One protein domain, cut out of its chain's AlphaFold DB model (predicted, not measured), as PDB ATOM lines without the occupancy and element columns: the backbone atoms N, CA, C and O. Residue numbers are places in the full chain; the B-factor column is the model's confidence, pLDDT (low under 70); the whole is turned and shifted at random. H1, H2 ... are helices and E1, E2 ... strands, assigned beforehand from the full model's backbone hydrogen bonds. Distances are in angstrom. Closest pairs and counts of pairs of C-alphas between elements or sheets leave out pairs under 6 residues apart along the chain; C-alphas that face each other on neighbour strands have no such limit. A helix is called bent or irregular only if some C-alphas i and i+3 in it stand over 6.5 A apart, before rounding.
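What this domain is: This is residues 4 to 117 of the 176 residues of an uncharacterized protein of Acetobacter sp. CAG:267 (UniProt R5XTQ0). A strongly twisted sheet of four strands forms the core, with H1 packed over one face and H2b, the second arm of the bent helix H2, over the other. The first arm, H2a, turns away beside the E4 edge and only grazes the sheet, while H3 packs on H1 and stays off the sheet. The printed part has 114 residues, with three named helices and four named strands in the order E1 E2 H1 E3 E4 H2 H3; its class is mixed, helices and strands. The sheet runs E2 - E1 - E3 - E4, all antiparallel. The whole is compact, with a radius of gyration of the C-alphas of 14.0 A and spans of 38 by 38 by 27 A.

How they stand to each other: Begin with E1, residues 4 to 11, and E2, residues 20 to 26, an antiparallel hairpin in which N 6 and O 25 are 2.7 A apart, within hydrogen-bond range. H1, residues 32 to 42, is on the sheet over E2 and E1, at a height over the sheet of 9.0 A; its closest C-alphas to E1 are those of Tyr 36 and Ile 8, 6.6 A apart. E3, residues 53 to 57, is antiparallel to E1, with N 5 and O 55 2.8 A apart. E2, H1 and E3 form a split strand-helix-strand unit, two strands running the same way with E1 between them, and its crossover is right-handed. E4, residues 63 to 67, makes a hairpin with E3; look at N 54 and O 66, 2.8 A apart. H2, residues 73 to 99, was assigned as one helix by its hydrogen bonds, but it is bent: C-alphas 85 and 88 are 6.7 A apart, and H2a, residues 73 to 85, stands to H2b, residues 88 to 99, at a steep tilt of 54 degrees. H2a only grazes the sheet, with its residues 76 to 83. H2b is on the face opposite to H1, giving three layers, helices on both faces of a sheet; the closest C-alphas of H2b and E2 are those of Ile 90 and Ile 22, 6.8 A apart. H3, residues 110 to 117, touches H1 about perpendicular, at 78 degrees, closest at the C-alphas of Ala 113 and Met 38, 6.9 A. Every O i to N i+4 pair is within hydrogen-bond range in H1 and H2b, but 7 of 9 in H2a and 3 of 4 in H3.

Where its parts are: Find C-alpha 4 at (-42.290, -26.989, -11.944); from there E1 runs 23.5 A to C-alpha 11. E2 is 20.1 A long, H1 15.9 A, and E3 and E4 13.2 A each. H2a begins at C-alpha 73, (-20.250, -37.809, -21.923), and is 19.5 A long; H2b is 16.6 A. H3, 11.3 A, ends at C-alpha 117, (-40.343, -15.817, -32.259).

The domain as a whole: The two C-alphas farthest apart are those of Glu 14 and Asn 60, 40.3 A. The printed part has no cut and no long link. Mean pLDDT of the printed part is 83.3, and residues 107 to 117 are under 70.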
ATOM      1  N   LYS A   4     -43.448 -26.718 -11.108       92.12
ATOM      2  CA  LYS A   4     -42.290 -26.989 -11.944       92.12
ATOM      3  C   LYS A   4     -41.859 -25.703 -12.618       92.12
ATOM      4  O   LYS A   4     -42.656 -25.029 -13.263       92.12
ATOM      5  N   PHE A   5     -40.574 -25.411 -12.530       93.50
ATOM      6  CA  PHE A   5     -39.956 -24.243 -13.130       93.50
ATOM      7  C   PHE A   5     -38.894 -24.676 -14.133       93.50
ATOM      8  O   PHE A   5     -38.253 -25.720 -13.989       93.50
ATOM      9  N   ARG A   6     -38.710 -23.866 -15.166       93.06
ATOM     10  CA  ARG A   6     -37.542 -23.891 -16.039       93.06
ATOM     11  C   ARG A   6     -36.511 -22.929 -15.500       93.06
ATOM     12  O   ARG A   6     -36.861 -21.845 -15.036       93.06
ATOM     13  N   VAL A   7     -35.260 -23.348 -15.594       93.94
ATOM     14  CA  VAL A   7     -34.115 -22.556 -15.191       93.94
ATOM     15  C   VAL A   7     -33.112 -22.519 -16.334       93.94
ATOM     16  O   VAL A   7     -32.779 -23.555 -16.909       93.94
ATOM     17  N   ILE A   8     -32.631 -21.321 -16.650       93.06
ATOM     18  CA  ILE A   8     -31.441 -21.120 -17.479       93.06
ATOM     19  C   ILE A   8     -30.379 -20.450 -16.619       93.06
ATOM     20  O   ILE A   8     -30.706 -19.650 -15.737       93.06
ATOM     21  N   CYS A   9     -29.111 -20.760 -16.873       92.44
ATOM     22  CA  CYS A   9     -28.024 -19.961 -16.324       92.44
ATOM     23  C   CYS A   9     -27.085 -19.551 -17.447       92.44
ATOM     24  O   CYS A   9     -26.604 -20.403 -18.193       92.44
ATOM     25  N   CYS A  10     -26.819 -18.255 -17.548       91.50
ATOM     26  CA  CYS A  10     -26.009 -17.682 -18.603       91.50
ATOM     27  C   CYS A  10     -24.788 -16.954 -18.043       91.50
ATOM     28  O   CYS A  10     -24.853 -16.326 -16.985       91.50
ATOM     29  N   GLU A  11     -23.688 -16.993 -18.787       89.00
ATOM     30  CA  GLU A  11     -22.457 -16.264 -18.474       89.00
ATOM     31  C   GLU A  11     -21.863 -15.643 -19.744       89.00
ATOM     32  O   GLU A  11     -22.046 -16.151 -20.848       89.00
ATOM     33  N   ASN A  12     -21.099 -14.563 -19.587       85.69
ATOM     34  CA  ASN A  12     -20.138 -14.106 -20.591       85.69
ATOM     35  C   ASN A  12     -18.844 -13.750 -19.857       85.69
ATOM     36  O   ASN A  12     -18.827 -12.840 -19.031       85.69
ATOM     37  N   ARG A  13     -17.761 -14.468 -20.158       83.44
ATOM     38  CA  ARG A  13     -16.475 -14.312 -19.460       83.44
ATOM     39  C   ARG A  13     -15.684 -13.074 -19.885       83.44
ATOM     40  O   ARG A  13     -14.792 -12.671 -19.152       83.44
ATOM     41  N   GLU A  14     -16.013 -12.487 -21.027       80.75
ATOM     42  CA  GLU A  14     -15.326 -11.326 -21.591       80.75
ATOM     43  C   GLU A  14     -15.986 -10.024 -21.134       80.75
ATOM     44  O   GLU A  14     -15.354  -9.183 -20.502       80.75
ATOM     45  N   LYS A  15     -17.283  -9.866 -21.417       70.62
ATOM     46  CA  LYS A  15     -18.029  -8.628 -21.150       70.62
ATOM     47  C   LYS A  15     -18.529  -8.533 -19.712       70.62
ATOM     48  O   LYS A  15     -18.657  -7.434 -19.176       70.62
ATOM     49  N   TYR A  16     -18.816  -9.673 -19.082       73.06
ATOM     50  CA  TYR A  16     -19.395  -9.741 -17.737       73.06
ATOM     51  C   TYR A  16     -18.644 -10.746 -16.845       73.06
ATOM     52  O   TYR A  16     -19.253 -11.681 -16.316       73.06
ATOM     53  N   PRO A  17     -17.322 -10.577 -16.655       77.19
ATOM     54  CA  PRO A  17     -16.497 -11.552 -15.951       77.19
ATOM     55  C   PRO A  17     -17.019 -11.805 -14.532       77.19
ATOM     56  O   PRO A  17     -17.326 -10.879 -13.781       77.19
ATOM     57  N   GLY A  18     -17.149 -13.086 -14.179       77.25
ATOM     58  CA  GLY A  18     -17.627 -13.526 -12.865       77.25
ATOM     59  C   GLY A  18     -19.126 -13.333 -12.608       77.25
ATOM     60  O   GLY A  18     -19.593 -13.710 -11.535       77.25
ATOM     61  N   LYS A  19     -19.896 -12.781 -13.558       81.44
ATOM     62  CA  LYS A  19     -21.351 -12.635 -13.415       81.44
ATOM     63  C   LYS A  19     -22.082 -13.855 -13.974       81.44
ATOM     64  O   LYS A  19     -21.939 -14.187 -15.148       81.44
ATOM     65  N   LEU A  20     -22.913 -14.455 -13.123       86.25
ATOM     66  CA  LEU A  20     -23.857 -15.511 -13.476       86.25
ATOM     67  C   LEU A  20     -25.273 -14.928 -13.511       86.25
ATOM     68  O   LEU A  20     -25.767 -14.411 -12.508       86.25
ATOM     69  N   PHE A  21     -25.927 -15.022 -14.662       88.50
ATOM     70  CA  PHE A  21     -27.324 -14.639 -14.838       88.50
ATOM     71  C   PHE A  21     -28.182 -15.891 -14.700       88.50
ATOM     72  O   PHE A  21     -28.016 -16.820 -15.481       88.50
ATOM     73  N   ILE A  22     -29.071 -15.941 -13.709       91.38
ATOM     74  CA  ILE A  22     -29.964 -17.084 -13.484       91.38
ATOM     75  C   ILE A  22     -31.387 -16.618 -13.713       91.38
ATOM     76  O   ILE A  22     -31.823 -15.666 -13.062       91.38
ATOM     77  N   ASP A  23     -32.113 -17.329 -14.574       92.50
ATOM     78  CA  ASP A  23     -33.523 -17.056 -14.800       92.50
ATOM     79  C   ASP A  23     -34.404 -18.248 -14.498       92.50
ATOM     80  O   ASP A  23     -34.124 -19.352 -14.948       92.50
ATOM     81  N   ILE A  24     -35.470 -18.001 -13.739       92.56
ATOM     82  CA  ILE A  24     -36.432 -18.989 -13.263       92.56
ATOM     83  C   ILE A  24     -37.821 -18.566 -13.737       92.56
ATOM     84  O   ILE A  24     -38.231 -17.419 -13.535       92.56
ATOM     85  N   TYR A  25     -38.545 -19.492 -14.361       92.06
ATOM     86  CA  TYR A  25     -39.876 -19.243 -14.912       92.06
ATOM     87  C   TYR A  25     -40.764 -20.494 -14.804       92.06
ATOM     88  O   TYR A  25     -40.246 -21.595 -14.995       92.06
ATOM     89  N   PRO A  26     -42.080 -20.387 -14.544       89.50
ATOM     90  CA  PRO A  26     -42.985 -21.541 -14.543       89.50
ATOM     91  C   PRO A  26     -42.915 -22.368 -15.839       89.50
ATOM     92  O   PRO A  26     -42.989 -21.838 -16.948       89.50
ATOM     93  N   ALA A  27     -42.762 -23.687 -15.719       86.94
ATOM     94  CA  ALA A  27     -42.434 -24.560 -16.848       86.94
ATOM     95  C   ALA A  27     -43.565 -24.720 -17.874       86.94
ATOM     96  O   ALA A  27     -43.276 -25.033 -19.033       86.94
ATOM     97  N   ASP A  28     -44.812 -24.489 -17.458       79.06
ATOM     98  CA  ASP A  28     -46.022 -24.691 -18.265       79.06
ATOM     99  C   ASP A  28     -46.220 -23.617 -19.344       79.06
ATOM    100  O   ASP A  28     -47.016 -23.791 -20.264       79.06
ATOM    101  N   HIS A  29     -45.501 -22.498 -19.249       72.44
ATOM    102  CA  HIS A  29     -45.772 -21.309 -20.062       72.44
ATOM    103  C   HIS A  29     -44.646 -20.928 -21.022       72.44
ATOM    104  O   HIS A  29     -44.823 -20.035 -21.846       72.44
ATOM    105  N   ILE A  30     -43.481 -21.563 -20.916       78.25
ATOM    106  CA  ILE A  30     -42.293 -21.150 -21.663       78.25
ATOM    107  C   ILE A  30     -41.455 -22.362 -22.050       78.25
ATOM    108  O   ILE A  30     -41.472 -23.371 -21.352       78.25
ATOM    109  N   THR A  31     -40.717 -22.288 -23.156       84.56
ATOM    110  CA  THR A  31     -39.677 -23.269 -23.501       84.56
ATOM    111  C   THR A  31     -38.317 -22.791 -22.995       84.56
ATOM    112  O   THR A  31     -38.129 -21.608 -22.721       84.56
ATOM    113  N   HIS A  32     -37.346 -23.700 -22.869       87.44
ATOM    114  CA  HIS A  32     -35.978 -23.326 -22.474       87.44
ATOM    115  C   HIS A  32     -35.364 -22.300 -23.438       87.44
ATOM    116  O   HIS A  32     -34.873 -21.260 -23.016       87.44
ATOM    117  N   GLU A  33     -35.495 -22.563 -24.740       85.62
ATOM    118  CA  GLU A  33     -35.041 -21.680 -25.819       85.62
ATOM    119  C   GLU A  33     -35.678 -20.284 -25.736       85.62
ATOM    120  O   GLU A  33     -34.990 -19.277 -25.893       85.62
ATOM    121  N   LEU A  34     -36.983 -20.194 -25.443       82.81
ATOM    122  CA  LEU A  34     -37.653 -18.897 -25.296       82.81
ATOM    123  C   LEU A  34     -37.099 -18.106 -24.113       82.81
ATOM    124  O   LEU A  34     -36.806 -16.918 -24.249       82.81
ATOM    125  N   LEU A  35     -36.935 -18.769 -22.966       86.81
ATOM    126  CA  LEU A  35     -36.387 -18.142 -21.768       86.81
ATOM    127  C   LEU A  35     -34.963 -17.627 -22.029       86.81
ATOM    128  O   LEU A  35     -34.636 -16.501 -21.654       86.81
ATOM    129  N   TYR A  36     -34.149 -18.399 -22.752       89.38
ATOM    130  CA  TYR A  36     -32.802 -17.988 -23.147       89.38
ATOM    131  C   TYR A  36     -32.801 -16.771 -24.075       89.38
ATOM    132  O   TYR A  36     -32.085 -15.799 -23.831       89.38
ATOM    133  N   ARG A  37     -33.664 -16.747 -25.093       84.25
ATOM    134  CA  ARG A  37     -33.785 -15.581 -25.981       84.25
ATOM    135  C   ARG A  37     -34.267 -14.324 -25.257       84.25
ATOM    136  O   ARG A  37     -33.815 -13.225 -25.574       84.25
ATOM    137  N   MET A  38     -35.155 -14.467 -24.274       83.25
ATOM    138  CA  MET A  38     -35.561 -13.350 -23.414       83.25
ATOM    139  C   MET A  38     -34.374 -12.782 -22.632       83.25
ATOM    140  O   MET A  38     -34.202 -11.563 -22.582       83.25
ATOM    141  N   ARG A  39     -33.504 -13.642 -22.091       86.19
ATOM    142  CA  ARG A  39     -32.248 -13.216 -21.457       86.19
ATOM    143  C   ARG A  39     -31.330 -12.494 -22.445       86.19
ATOM    144  O   ARG A  39     -30.843 -11.417 -22.111       86.19
ATOM    145  N   LEU A  40     -31.157 -13.006 -23.663       85.94
ATOM    146  CA  LEU A  40     -30.329 -12.358 -24.694       85.94
ATOM    147  C   LEU A  40     -30.802 -10.938 -25.054       85.94
ATOM    148  O   LEU A  40     -29.970 -10.069 -25.300       85.94
ATOM    149  N   LYS A  41     -32.116 -10.667 -25.043       81.38
ATOM    150  CA  LYS A  41     -32.650  -9.305 -25.246       81.38
ATOM    151  C   LYS A  41     -32.243  -8.338 -24.129       81.38
ATOM    152  O   LYS A  41     -31.969  -7.174 -24.403       81.38
ATOM    153  N   LEU A  42     -32.231  -8.806 -22.881       77.19
ATOM    154  CA  LEU A  42     -31.865  -7.990 -21.717       77.19
ATOM    155  C   LEU A  42     -30.354  -7.819 -21.586       77.19
ATOM    156  O   LEU A  42     -29.865  -6.789 -21.128       77.19
ATOM    157  N   THR A  43     -29.607  -8.864 -21.914       76.62
ATOM    158  CA  THR A  43     -28.156  -8.898 -21.785       76.62
ATOM    159  C   THR A  43     -27.588  -9.613 -23.004       76.62
ATOM    160  O   THR A  43     -27.475 -10.840 -22.990       76.62
ATOM    161  N   PRO A  44     -27.250  -8.861 -24.066       78.06
ATOM    162  CA  PRO A  44     -26.641  -9.427 -25.260       78.06
ATOM    163  C   PRO A  44     -25.326 -10.150 -24.948       78.06
ATOM    164  O   PRO A  44     -24.638  -9.831 -23.975       78.06
ATOM    165  N   ASP A  45     -24.984 -11.107 -25.810       83.00
ATOM    166  CA  ASP A  45     -23.729 -11.870 -25.810       83.00
ATOM    167  C   ASP A  45     -23.505 -12.813 -24.617       83.00
ATOM    168  O   ASP A  45     -22.385 -13.256 -24.392       83.00
ATOM    169  N   VAL A  46     -24.525 -13.149 -23.831       84.88
ATOM    170  CA  VAL A  46     -24.396 -14.203 -22.808       84.88
ATOM    171  C   VAL A  46     -24.680 -15.580 -23.396       84.88
ATOM    172  O   VAL A  46     -25.497 -15.707 -24.298       84.88
ATOM    173  N   TYR A  47     -24.043 -16.617 -22.857       90.19
ATOM    174  CA  TYR A  47     -24.202 -17.999 -23.313       90.19
ATOM    175  C   TYR A  47     -24.857 -18.844 -22.228       90.19
ATOM    176  O   TYR A  47     -24.431 -18.774 -21.076       90.19
ATOM    177  N   ASP A  48     -25.866 -19.648 -22.576       90.38
ATOM    178  CA  ASP A  48     -26.413 -20.655 -21.660       90.38
ATOM    179  C   ASP A  48     -25.384 -21.761 -21.405       90.38
ATOM    180  O   ASP A  48     -24.972 -22.478 -22.316       90.38
ATOM    181  N   ILE A  49     -24.986 -21.897 -20.144       87.94
ATOM    182  CA  ILE A  49     -23.996 -22.881 -19.696       87.94
ATOM    183  C   ILE A  49     -24.641 -24.134 -19.101       87.94
ATOM    184  O   ILE A  49     -23.940 -25.065 -18.712       87.94
ATOM    185  N   THR A  50     -25.967 -24.169 -18.985       82.19
ATOM    186  CA  THR A  50     -26.680 -25.281 -18.345       82.19
ATOM    187  C   THR A  50     -27.330 -26.237 -19.328       82.19
ATOM    188  O   THR A  50     -27.473 -27.415 -18.999       82.19
ATOM    189  N   GLY A  51     -27.707 -25.764 -20.520       76.88
ATOM    190  CA  GLY A  51     -28.262 -26.603 -21.584       76.88
ATOM    191  C   GLY A  51     -29.636 -27.203 -21.265       76.88
ATOM    192  O   GLY A  51     -30.071 -28.126 -21.952       76.88
ATOM    193  N   GLY A  52     -30.319 -26.711 -20.225       84.19
ATOM    194  CA  GLY A  52     -31.625 -27.214 -19.799       84.19
ATOM    195  C   GLY A  52     -31.680 -27.618 -18.338       84.19
ATOM    196  O   GLY A  52     -31.157 -28.668 -17.969       84.19
ATOM    197  N   VAL A  53     -32.394 -26.851 -17.511       92.19
ATOM    198  CA  VAL A  53     -32.622 -27.197 -16.101       92.19
ATOM    199  C   VAL A  53     -34.092 -27.051 -15.753       92.19
ATOM    200  O   VAL A  53     -34.756 -26.083 -16.124       92.19
ATOM    201  N   TYR A  54     -34.600 -28.022 -15.006       93.75
ATOM    202  CA  TYR A  54     -35.872 -27.920 -14.314       93.75
ATOM    203  C   TYR A  54     -35.650 -27.838 -12.812       93.75
ATOM    204  O   TYR A  54     -34.767 -28.498 -12.264       93.75
ATOM    205  N   LEU A  55     -36.494 -27.057 -12.160       94.75
ATOM    206  CA  LEU A  55     -36.567 -26.930 -10.717       94.75
ATOM    207  C   LEU A  55     -37.962 -27.376 -10.285       94.75
ATOM    208  O   LEU A  55     -38.953 -26.804 -10.728       94.75
ATOM    209  N   ASP A  56     -38.029 -28.406  -9.448       94.81
ATOM    210  CA  ASP A  56     -39.275 -28.859  -8.832       94.81
ATOM    211  C   ASP A  56     -39.346 -28.301  -7.399       94.81
ATOM    212  O   ASP A  56     -38.450 -28.572  -6.591       94.81
ATOM    213  N   ASP A  57     -40.400 -27.538  -7.098       93.50
ATOM    214  CA  ASP A  57     -40.740 -27.065  -5.750       93.50
ATOM    215  C   ASP A  57     -41.589 -28.126  -5.043       93.50
ATOM    216  O   ASP A  57     -42.757 -28.362  -5.380       93.50
ATOM    217  N   LEU A  58     -40.975 -28.847  -4.108       90.19
ATOM    218  CA  LEU A  58     -41.620 -29.945  -3.405       90.19
ATOM    219  C   LEU A  58     -42.428 -29.405  -2.219       90.19
ATOM    220  O   LEU A  58     -42.049 -28.453  -1.544       90.19
ATOM    221  N   LYS A  59     -43.550 -30.061  -1.908       81.50
ATOM    222  CA  LYS A  59     -44.479 -29.622  -0.847       81.50
ATOM    223  C   LYS A  59     -43.861 -29.548   0.557       81.50
ATOM    224  O   LYS A  59     -44.414 -28.877   1.418       81.50
ATOM    225  N   ASN A  60     -42.755 -30.249   0.791       83.94
ATOM    226  CA  ASN A  60     -41.997 -30.214   2.042       83.94
ATOM    227  C   ASN A  60     -41.037 -29.008   2.133       83.94
ATOM    228  O   ASN A  60     -40.271 -28.926   3.086       83.94
ATOM    229  N   GLY A  61     -41.056 -28.096   1.155       80.19
ATOM    230  CA  GLY A  61     -40.157 -26.943   1.083       80.19
ATOM    231  C   GLY A  61     -38.789 -27.261   0.479       80.19
ATOM    232  O   GLY A  61     -37.952 -26.367   0.369       80.19
ATOM    233  N   GLU A  62     -38.544 -28.509   0.072       87.44
ATOM    234  CA  GLU A  62     -37.314 -28.876  -0.620       87.44
ATOM    235  C   GLU A  62     -37.373 -28.542  -2.108       87.44
ATOM    236  O   GLU A  62     -38.400 -28.656  -2.773       87.44
ATOM    237  N   VAL A  63     -36.207 -28.217  -2.663       91.44
ATOM    238  CA  VAL A  63     -36.055 -27.890  -4.080       91.44
ATOM    239  C   VAL A  63     -35.168 -28.920  -4.762       91.44
ATOM    240  O   VAL A  63     -34.017 -29.142  -4.359       91.44
ATOM    241  N   ARG A  64     -35.675 -29.515  -5.846       93.81
ATOM    242  CA  ARG A  64     -34.939 -30.490  -6.659       93.81
ATOM    243  C   ARG A  64     -34.587 -29.910  -8.023       93.81
ATOM    244  O   ARG A  64     -35.469 -29.505  -8.768       93.81
ATOM    245  N   LEU A  65     -33.302 -29.948  -8.372       93.69
ATOM    246  CA  LEU A  65     -32.809 -29.555  -9.692       93.69
ATOM    247  C   LEU A  65     -32.615 -30.787 -10.578       93.69
ATOM    248  O   LEU A  65     -32.002 -31.775 -10.163       93.69
ATOM    249  N   LYS A  66     -33.139 -30.726 -11.802       92.50
ATOM    250  CA  LYS A  66     -33.045 -31.769 -12.825       92.50
ATOM    251  C   LYS A  66     -32.467 -31.169 -14.099       92.50
ATOM    252  O   LYS A  66     -33.146 -30.419 -14.794       92.50
ATOM    253  N   TYR A  67     -31.230 -31.532 -14.404       90.81
ATOM    254  CA  TYR A  67     -30.554 -31.128 -15.630       90.81
ATOM    255  C   TYR A  67     -30.958 -32.048 -16.787       90.81
ATOM    256  O   TYR A  67     -31.148 -33.255 -16.594       90.81
ATOM    257  N   ILE A  68     -31.108 -31.481 -17.983       87.38
ATOM    258  CA  ILE A  68     -31.274 -32.254 -19.211       87.38
ATOM    259  C   ILE A  68     -29.940 -32.938 -19.502       87.38
ATOM    260  O   ILE A  68     -28.890 -32.298 -19.520       87.38
ATOM    261  N   LYS A  69     -29.995 -34.257 -19.695       83.31
ATOM    262  CA  LYS A  69     -28.805 -35.058 -19.964       83.31
ATOM    263  C   LYS A  69     -28.303 -34.811 -21.378       83.31
ATOM    264  O   LYS A  69     -29.090 -34.812 -22.323       83.31
ATOM    265  N   HIS A  70     -26.990 -34.701 -21.517       78.75
ATOM    266  CA  HIS A  70     -26.334 -34.704 -22.815       78.75
ATOM    267  C   HIS A  70     -26.036 -36.141 -23.253       78.75
ATOM    268  O   HIS A  70     -25.650 -36.986 -22.446       78.75
ATOM    269  N   HIS A  71     -26.189 -36.419 -24.550       80.56
ATOM    270  CA  HIS A  71     -25.725 -37.681 -25.135       80.56
ATOM    271  C   HIS A  71     -24.191 -37.783 -25.117       80.56
ATOM    272  O   HIS A  71     -23.641 -38.876 -24.990       80.56
ATOM    273  N   ASP A  72     -23.507 -36.642 -25.199       85.69
ATOM    274  CA  ASP A  72     -22.058 -36.550 -25.081       85.69
ATOM    275  C   ASP A  72     -21.618 -36.603 -23.605       85.69
ATOM    276  O   ASP A  72     -21.982 -35.755 -22.785       85.69
ATOM    277  N   LYS A  73     -20.786 -37.600 -23.274       86.06
ATOM    278  CA  LYS A  73     -20.250 -37.809 -21.923       86.06
ATOM    279  C   LYS A  73     -19.308 -36.691 -21.463       86.06
ATOM    280  O   LYS A  73     -19.248 -36.427 -20.264       86.06
ATOM    281  N   MET A  74     -18.570 -36.048 -22.371       84.50
ATOM    282  CA  MET A  74     -17.706 -34.911 -22.034       84.50
ATOM    283  C   MET A  74     -18.551 -33.713 -21.606       84.50
ATOM    284  O   MET A  74     -18.297 -33.139 -20.547       84.50
ATOM    285  N   LEU A  75     -19.591 -33.390 -22.377       82.25
ATOM    286  CA  LEU A  75     -20.523 -32.313 -22.040       82.25
ATOM    287  C   LEU A  75     -21.265 -32.607 -20.733       82.25
ATOM    288  O   LEU A  75     -21.378 -31.726 -19.885       82.25
ATOM    289  N   GLN A  76     -21.680 -33.858 -20.512       83.19
ATOM    290  CA  GLN A  76     -22.299 -34.258 -19.246       83.19
ATOM    291  C   GLN A  76     -21.355 -34.049 -18.052       83.19
ATOM    292  O   GLN A  76     -21.759 -33.485 -17.038       83.19
ATOM    293  N   LYS A  77     -20.079 -34.439 -18.175       85.00
ATOM    294  CA  LYS A  77     -19.079 -34.252 -17.114       85.00
ATOM    295  C   LYS A  77     -18.809 -32.771 -16.831       85.00
ATOM    296  O   LYS A  77     -18.638 -32.392 -15.673       85.00
ATOM    297  N   GLN A  78     -18.776 -31.934 -17.869       83.62
ATOM    298  CA  GLN A  78     -18.655 -30.483 -17.713       83.62
ATOM    299  C   GLN A  78     -19.878 -29.897 -16.999       83.62
ATOM    300  O   GLN A  78     -19.711 -29.121 -16.059       83.62
ATOM    301  N   GLN A  79     -21.089 -30.310 -17.389       84.19
ATOM    302  CA  GLN A  79     -22.329 -29.915 -16.722       84.19
ATOM    303  C   GLN A  79     -22.274 -30.280 -15.233       84.19
ATOM    304  O   GLN A  79     -22.454 -29.406 -14.391       84.19
ATOM    305  N   ASP A  80     -21.919 -31.525 -14.898       84.94
ATOM    306  CA  ASP A  80     -21.830 -31.991 -13.510       84.94
ATOM    307  C   ASP A  80     -20.789 -31.221 -12.680       84.94
ATOM    308  O   ASP A  80     -21.062 -30.864 -11.533       84.94
ATOM    309  N   ALA A  81     -19.632 -30.884 -13.260       85.44
ATOM    310  CA  ALA A  81     -18.622 -30.064 -12.588       85.44
ATOM    311  C   ALA A  81     -19.133 -28.647 -12.267       85.44
ATOM    312  O   ALA A  81     -18.795 -28.077 -11.227       85.44
ATOM    313  N   MET A  82     -19.980 -28.077 -13.128       86.69
ATOM    314  CA  MET A  82     -20.562 -26.751 -12.909       86.69
ATOM    315  C   MET A  82     -21.665 -26.746 -11.844       86.69
ATOM    316  O   MET A  82     -21.865 -25.720 -11.188       86.69
ATOM    317  N   ARG A  83     -22.351 -27.874 -11.616       89.69
ATOM    318  CA  ARG A  83     -23.472 -27.969 -10.662       89.69
ATOM    319  C   ARG A  83     -23.092 -27.566  -9.245       89.69
ATOM    320  O   ARG A  83     -23.855 -26.852  -8.604       89.69
ATOM    321  N   ALA A  84     -21.898 -27.933  -8.776       86.81
ATOM    322  CA  ALA A  84     -21.425 -27.552  -7.442       86.81
ATOM    323  C   ALA A  84     -21.392 -26.023  -7.240       86.81
ATOM    324  O   ALA A  84     -21.670 -25.529  -6.150       86.81
ATOM    325  N   ARG A  85     -21.101 -25.272  -8.309       88.06
ATOM    326  CA  ARG A  85     -21.073 -23.804  -8.311       88.06
ATOM    327  C   ARG A  85     -22.462 -23.192  -8.508       88.06
ATOM    328  O   ARG A  85     -22.755 -22.154  -7.915       88.06
ATOM    329  N   ILE A  86     -23.291 -23.792  -9.360       91.69
ATOM    330  CA  ILE A  86     -24.547 -23.197  -9.838       91.69
ATOM    331  C   ILE A  86     -25.743 -23.575  -8.950       91.69
ATOM    332  O   ILE A  86     -26.541 -22.701  -8.606       91.69
ATOM    333  N   ASP A  87     -25.856 -24.837  -8.518       94.25
ATOM    334  CA  ASP A  87     -27.010 -25.346  -7.759       94.25
ATOM    335  C   ASP A  87     -27.309 -24.519  -6.488       94.25
ATOM    336  O   ASP A  87     -28.480 -24.181  -6.269       94.25
ATOM    337  N   PRO A  88     -26.312 -24.126  -5.660       93.81
ATOM    338  CA  PRO A  88     -26.569 -23.292  -4.484       93.81
ATOM    339  C   PRO A  88     -27.121 -21.908  -4.844       93.81
ATOM    340  O   PRO A  88     -27.973 -21.378  -4.133       93.81
ATOM    341  N   GLN A  89     -26.662 -21.328  -5.957       93.31
ATOM    342  CA  GLN A  89     -27.088 -20.004  -6.412       93.31
ATOM    343  C   GLN A  89     -28.519 -20.032  -6.950       93.31
ATOM    344  O   GLN A  89     -29.307 -19.158  -6.594       93.31
ATOM    345  N   ILE A  90     -28.884 -21.068  -7.721       93.94
ATOM    346  CA  ILE A  90     -30.267 -21.268  -8.180       93.94
ATOM    347  C   ILE A  90     -31.203 -21.376  -6.974       93.94
ATOM    348  O   ILE A  90     -32.202 -20.665  -6.905       93.94
ATOM    349  N   LYS A  91     -30.873 -22.235  -5.998       94.69
ATOM    350  CA  LYS A  91     -31.708 -22.436  -4.803       94.69
ATOM    351  C   LYS A  91     -31.852 -21.155  -3.986       94.69
ATOM    352  O   LYS A  91     -32.964 -20.794  -3.616       94.69
ATOM    353  N   LYS A  92     -30.745 -20.440  -3.747       92.75
ATOM    354  CA  LYS A  92     -30.757 -19.155  -3.034       92.75
ATOM    355  C   LYS A  92     -31.667 -18.140  -3.727       92.75
ATOM    356  O   LYS A  92     -32.461 -17.484  -3.059       92.75
ATOM    357  N   LEU A  93     -31.571 -18.027  -5.053       91.50
ATOM    358  CA  LEU A  93     -32.418 -17.126  -5.829       91.50
ATOM    359  C   LEU A  93     -33.890 -17.547  -5.777       91.50
ATOM    360  O   LEU A  93     -34.753 -16.694  -5.602       91.50
ATOM    361  N   PHE A  94     -34.176 -18.845  -5.888       93.44
ATOM    362  CA  PHE A  94     -35.536 -19.373  -5.829       93.44
ATOM    363  C   PHE A  94     -36.215 -19.083  -4.487       93.44
ATOM    364  O   PHE A  94     -37.339 -18.586  -4.464       93.44
ATOM    365  N   TYR A  95     -35.529 -19.319  -3.366       92.25
ATOM    366  CA  TYR A  95     -36.081 -18.994  -2.049       92.25
ATOM    367  C   TYR A  95     -36.301 -17.489  -1.880       92.25
ATOM    368  O   TYR A  95     -37.394 -17.083  -1.496       92.25
ATOM    369  N   ALA A  96     -35.334 -16.654  -2.278       85.94
ATOM    370  CA  ALA A  96     -35.498 -15.200  -2.255       85.94
ATOM    371  C   ALA A  96     -36.663 -14.722  -3.145       85.94
ATOM    372  O   ALA A  96     -37.351 -13.757  -2.814       85.94
ATOM    373  N   MET A  97     -36.901 -15.385  -4.279       88.00
ATOM    374  CA  MET A  97     -38.037 -15.116  -5.161       88.00
ATOM    375  C   MET A  97     -39.368 -15.443  -4.461       88.00
ATOM    376  O   MET A  97     -40.276 -14.609  -4.474       88.00
ATOM    377  N   LYS A  98     -39.454 -16.600  -3.786       89.38
ATOM    378  CA  LYS A  98     -40.634 -17.007  -3.005       89.38
ATOM    379  C   LYS A  98     -40.911 -16.085  -1.821       89.38
ATOM    380  O   LYS A  98     -42.057 -15.695  -1.628       89.38
ATOM    381  N   GLU A  99     -39.883 -15.702  -1.068       87.69
ATOM    382  CA  GLU A  99     -40.004 -14.757   0.053       87.69
ATOM    383  C   GLU A  99     -40.574 -13.404  -0.392       87.69
ATOM    384  O   GLU A  99     -41.327 -12.769   0.339       87.69
ATOM    385  N   ARG A 100     -40.255 -12.978  -1.619       84.69
ATOM    386  CA  ARG A 100     -40.770 -11.741  -2.223       84.69
ATOM    387  C   ARG A 100     -42.157 -11.893  -2.855       84.69
ATOM    388  O   ARG A 100     -42.678 -10.914  -3.381       84.69
ATOM    389  N   GLY A 101     -42.734 -13.096  -2.859       84.75
ATOM    390  CA  GLY A 101     -44.023 -13.371  -3.501       84.75
ATOM    391  C   GLY A 101     -43.999 -13.242  -5.029       84.75
ATOM    392  O   GLY A 101     -45.041 -13.026  -5.641       84.75
ATOM    393  N   VAL A 102     -42.822 -13.348  -5.654       84.50
ATOM    394  CA  VAL A 102     -42.676 -13.284  -7.115       84.50
ATOM    395  C   VAL A 102     -42.638 -14.710  -7.675       84.50
ATOM    396  O   VAL A 102     -42.135 -15.625  -7.031       84.50
ATOM    397  N   THR A 103     -43.177 -14.926  -8.873       85.31
ATOM    398  CA  THR A 103     -43.271 -16.261  -9.497       85.31
ATOM    399  C   THR A 103     -42.216 -16.523 -10.575       85.31
ATOM    400  O   THR A 103     -42.053 -17.660 -11.010       85.31
ATOM    401  N   GLN A 104     -41.499 -15.486 -11.013       87.62
ATOM    402  CA  GLN A 104     -40.508 -15.538 -12.090       87.62
ATOM    403  C   GLN A 104     -39.452 -14.437 -11.931       87.62
ATOM    404  O   GLN A 104     -39.741 -13.357 -11.418       87.62
ATOM    405  N   THR A 105     -38.230 -14.674 -12.406       83.56
ATOM    406  CA  THR A 105     -37.119 -13.706 -12.278       83.56
ATOM    407  C   THR A 105     -37.031 -12.730 -13.449       83.56
ATOM    408  O   THR A 105     -36.563 -11.608 -13.272       83.56
ATOM    409  N   ILE A 106     -37.492 -13.135 -14.637       75.88
ATOM    410  CA  ILE A 106     -37.670 -12.244 -15.785       75.88
ATOM    411  C   ILE A 106     -39.152 -11.921 -15.911       75.88
ATOM    412  O   ILE A 106     -39.980 -12.792 -16.183       75.88
ATOM    413  N   GLN A 107     -39.482 -10.643 -15.772       61.00
ATOM    414  CA  GLN A 107     -40.752 -10.106 -16.238       61.00
ATOM    415  C   GLN A 107     -40.599  -9.770 -17.723       61.00
ATOM    416  O   GLN A 107     -40.223  -8.656 -18.063       61.00
ATOM    417  N   ALA A 108     -40.837 -10.735 -18.609       52.03
ATOM    418  CA  ALA A 108     -41.115 -10.395 -19.998       52.03
ATOM    419  C   ALA A 108     -42.620 -10.277 -20.144       52.03
ATOM    420  O   ALA A 108     -43.372 -11.152 -19.703       52.03
ATOM    421  N   SER A 109     -43.063  -9.200 -20.780       51.50
ATOM    422  CA  SER A 109     -44.430  -9.174 -21.274       51.50
ATOM    423  C   SER A 109     -44.582 -10.294 -22.309       51.50
ATOM    424  O   SER A 109     -43.687 -10.522 -23.122       51.50
ATOM    425  N   LEU A 110     -45.718 -11.002 -22.304       51.59
ATOM    426  CA  LEU A 110     -46.057 -11.978 -23.352       51.59
ATOM    427  C   LEU A 110     -45.796 -11.390 -24.750       51.59
ATOM    428  O   LEU A 110     -45.243 -12.060 -25.614       51.59
ATOM    429  N   THR A 111     -46.092 -10.102 -24.929       51.94
ATOM    430  CA  THR A 111     -45.804  -9.310 -26.129       51.94
ATOM    431  C   THR A 111     -44.340  -9.394 -26.577       51.94
ATOM    432  O   THR A 111     -44.077  -9.644 -27.748       51.94
ATOM    433  N   GLU A 112     -43.376  -9.250 -25.666       52.28
ATOM    434  CA  GLU A 112     -41.946  -9.329 -25.987       52.28
ATOM    435  C   GLU A 112     -41.501 -10.749 -26.346       52.28
ATOM    436  O   GLU A 112     -40.605 -10.898 -27.181       52.28
ATOM    437  N   ALA A 113     -42.128 -11.772 -25.754       50.56
ATOM    438  CA  ALA A 113     -41.895 -13.182 -26.068       50.56
ATOM    439  C   ALA A 113     -42.453 -13.569 -27.453       50.56
ATOM    440  O   ALA A 113     -41.800 -14.306 -28.190       50.56
ATOM    441  N   TYR A 114     -43.602 -13.018 -27.861       53.47
ATOM    442  CA  TYR A 114     -44.143 -13.191 -29.218       53.47
ATOM    443  C   TYR A 114     -43.281 -12.490 -30.283       53.47
ATOM    444  O   TYR A 114     -43.056 -13.044 -31.359       53.47
ATOM    445  N   GLU A 115     -42.723 -11.315 -29.975       53.28
ATOM    446  CA  GLU A 115     -41.783 -10.611 -30.863       53.28
ATOM    447  C   GLU A 115     -40.453 -11.348 -31.064       53.28
ATOM    448  O   GLU A 115     -39.814 -11.175 -32.096       53.28
ATOM    449  N   VAL A 116     -40.018 -12.161 -30.094       51.62
ATOM    450  CA  VAL A 116     -38.801 -12.992 -30.208       51.62
ATOM    451  C   VAL A 116     -38.948 -14.081 -31.275       51.62
ATOM    452  O   VAL A 116     -37.945 -14.514 -31.845       51.62
ATOM    453  N   PHE A 117     -40.164 -14.575 -31.515       45.66
ATOM    454  CA  PHE A 117     -40.343 -15.817 -32.259       45.66
ATOM    455  C   PHE A 117     -40.733 -15.682 -33.722       45.66
ATOM    456  O   PHE A 117     -40.694 -16.707 -34.396       45.66
TER     457      PHE A 117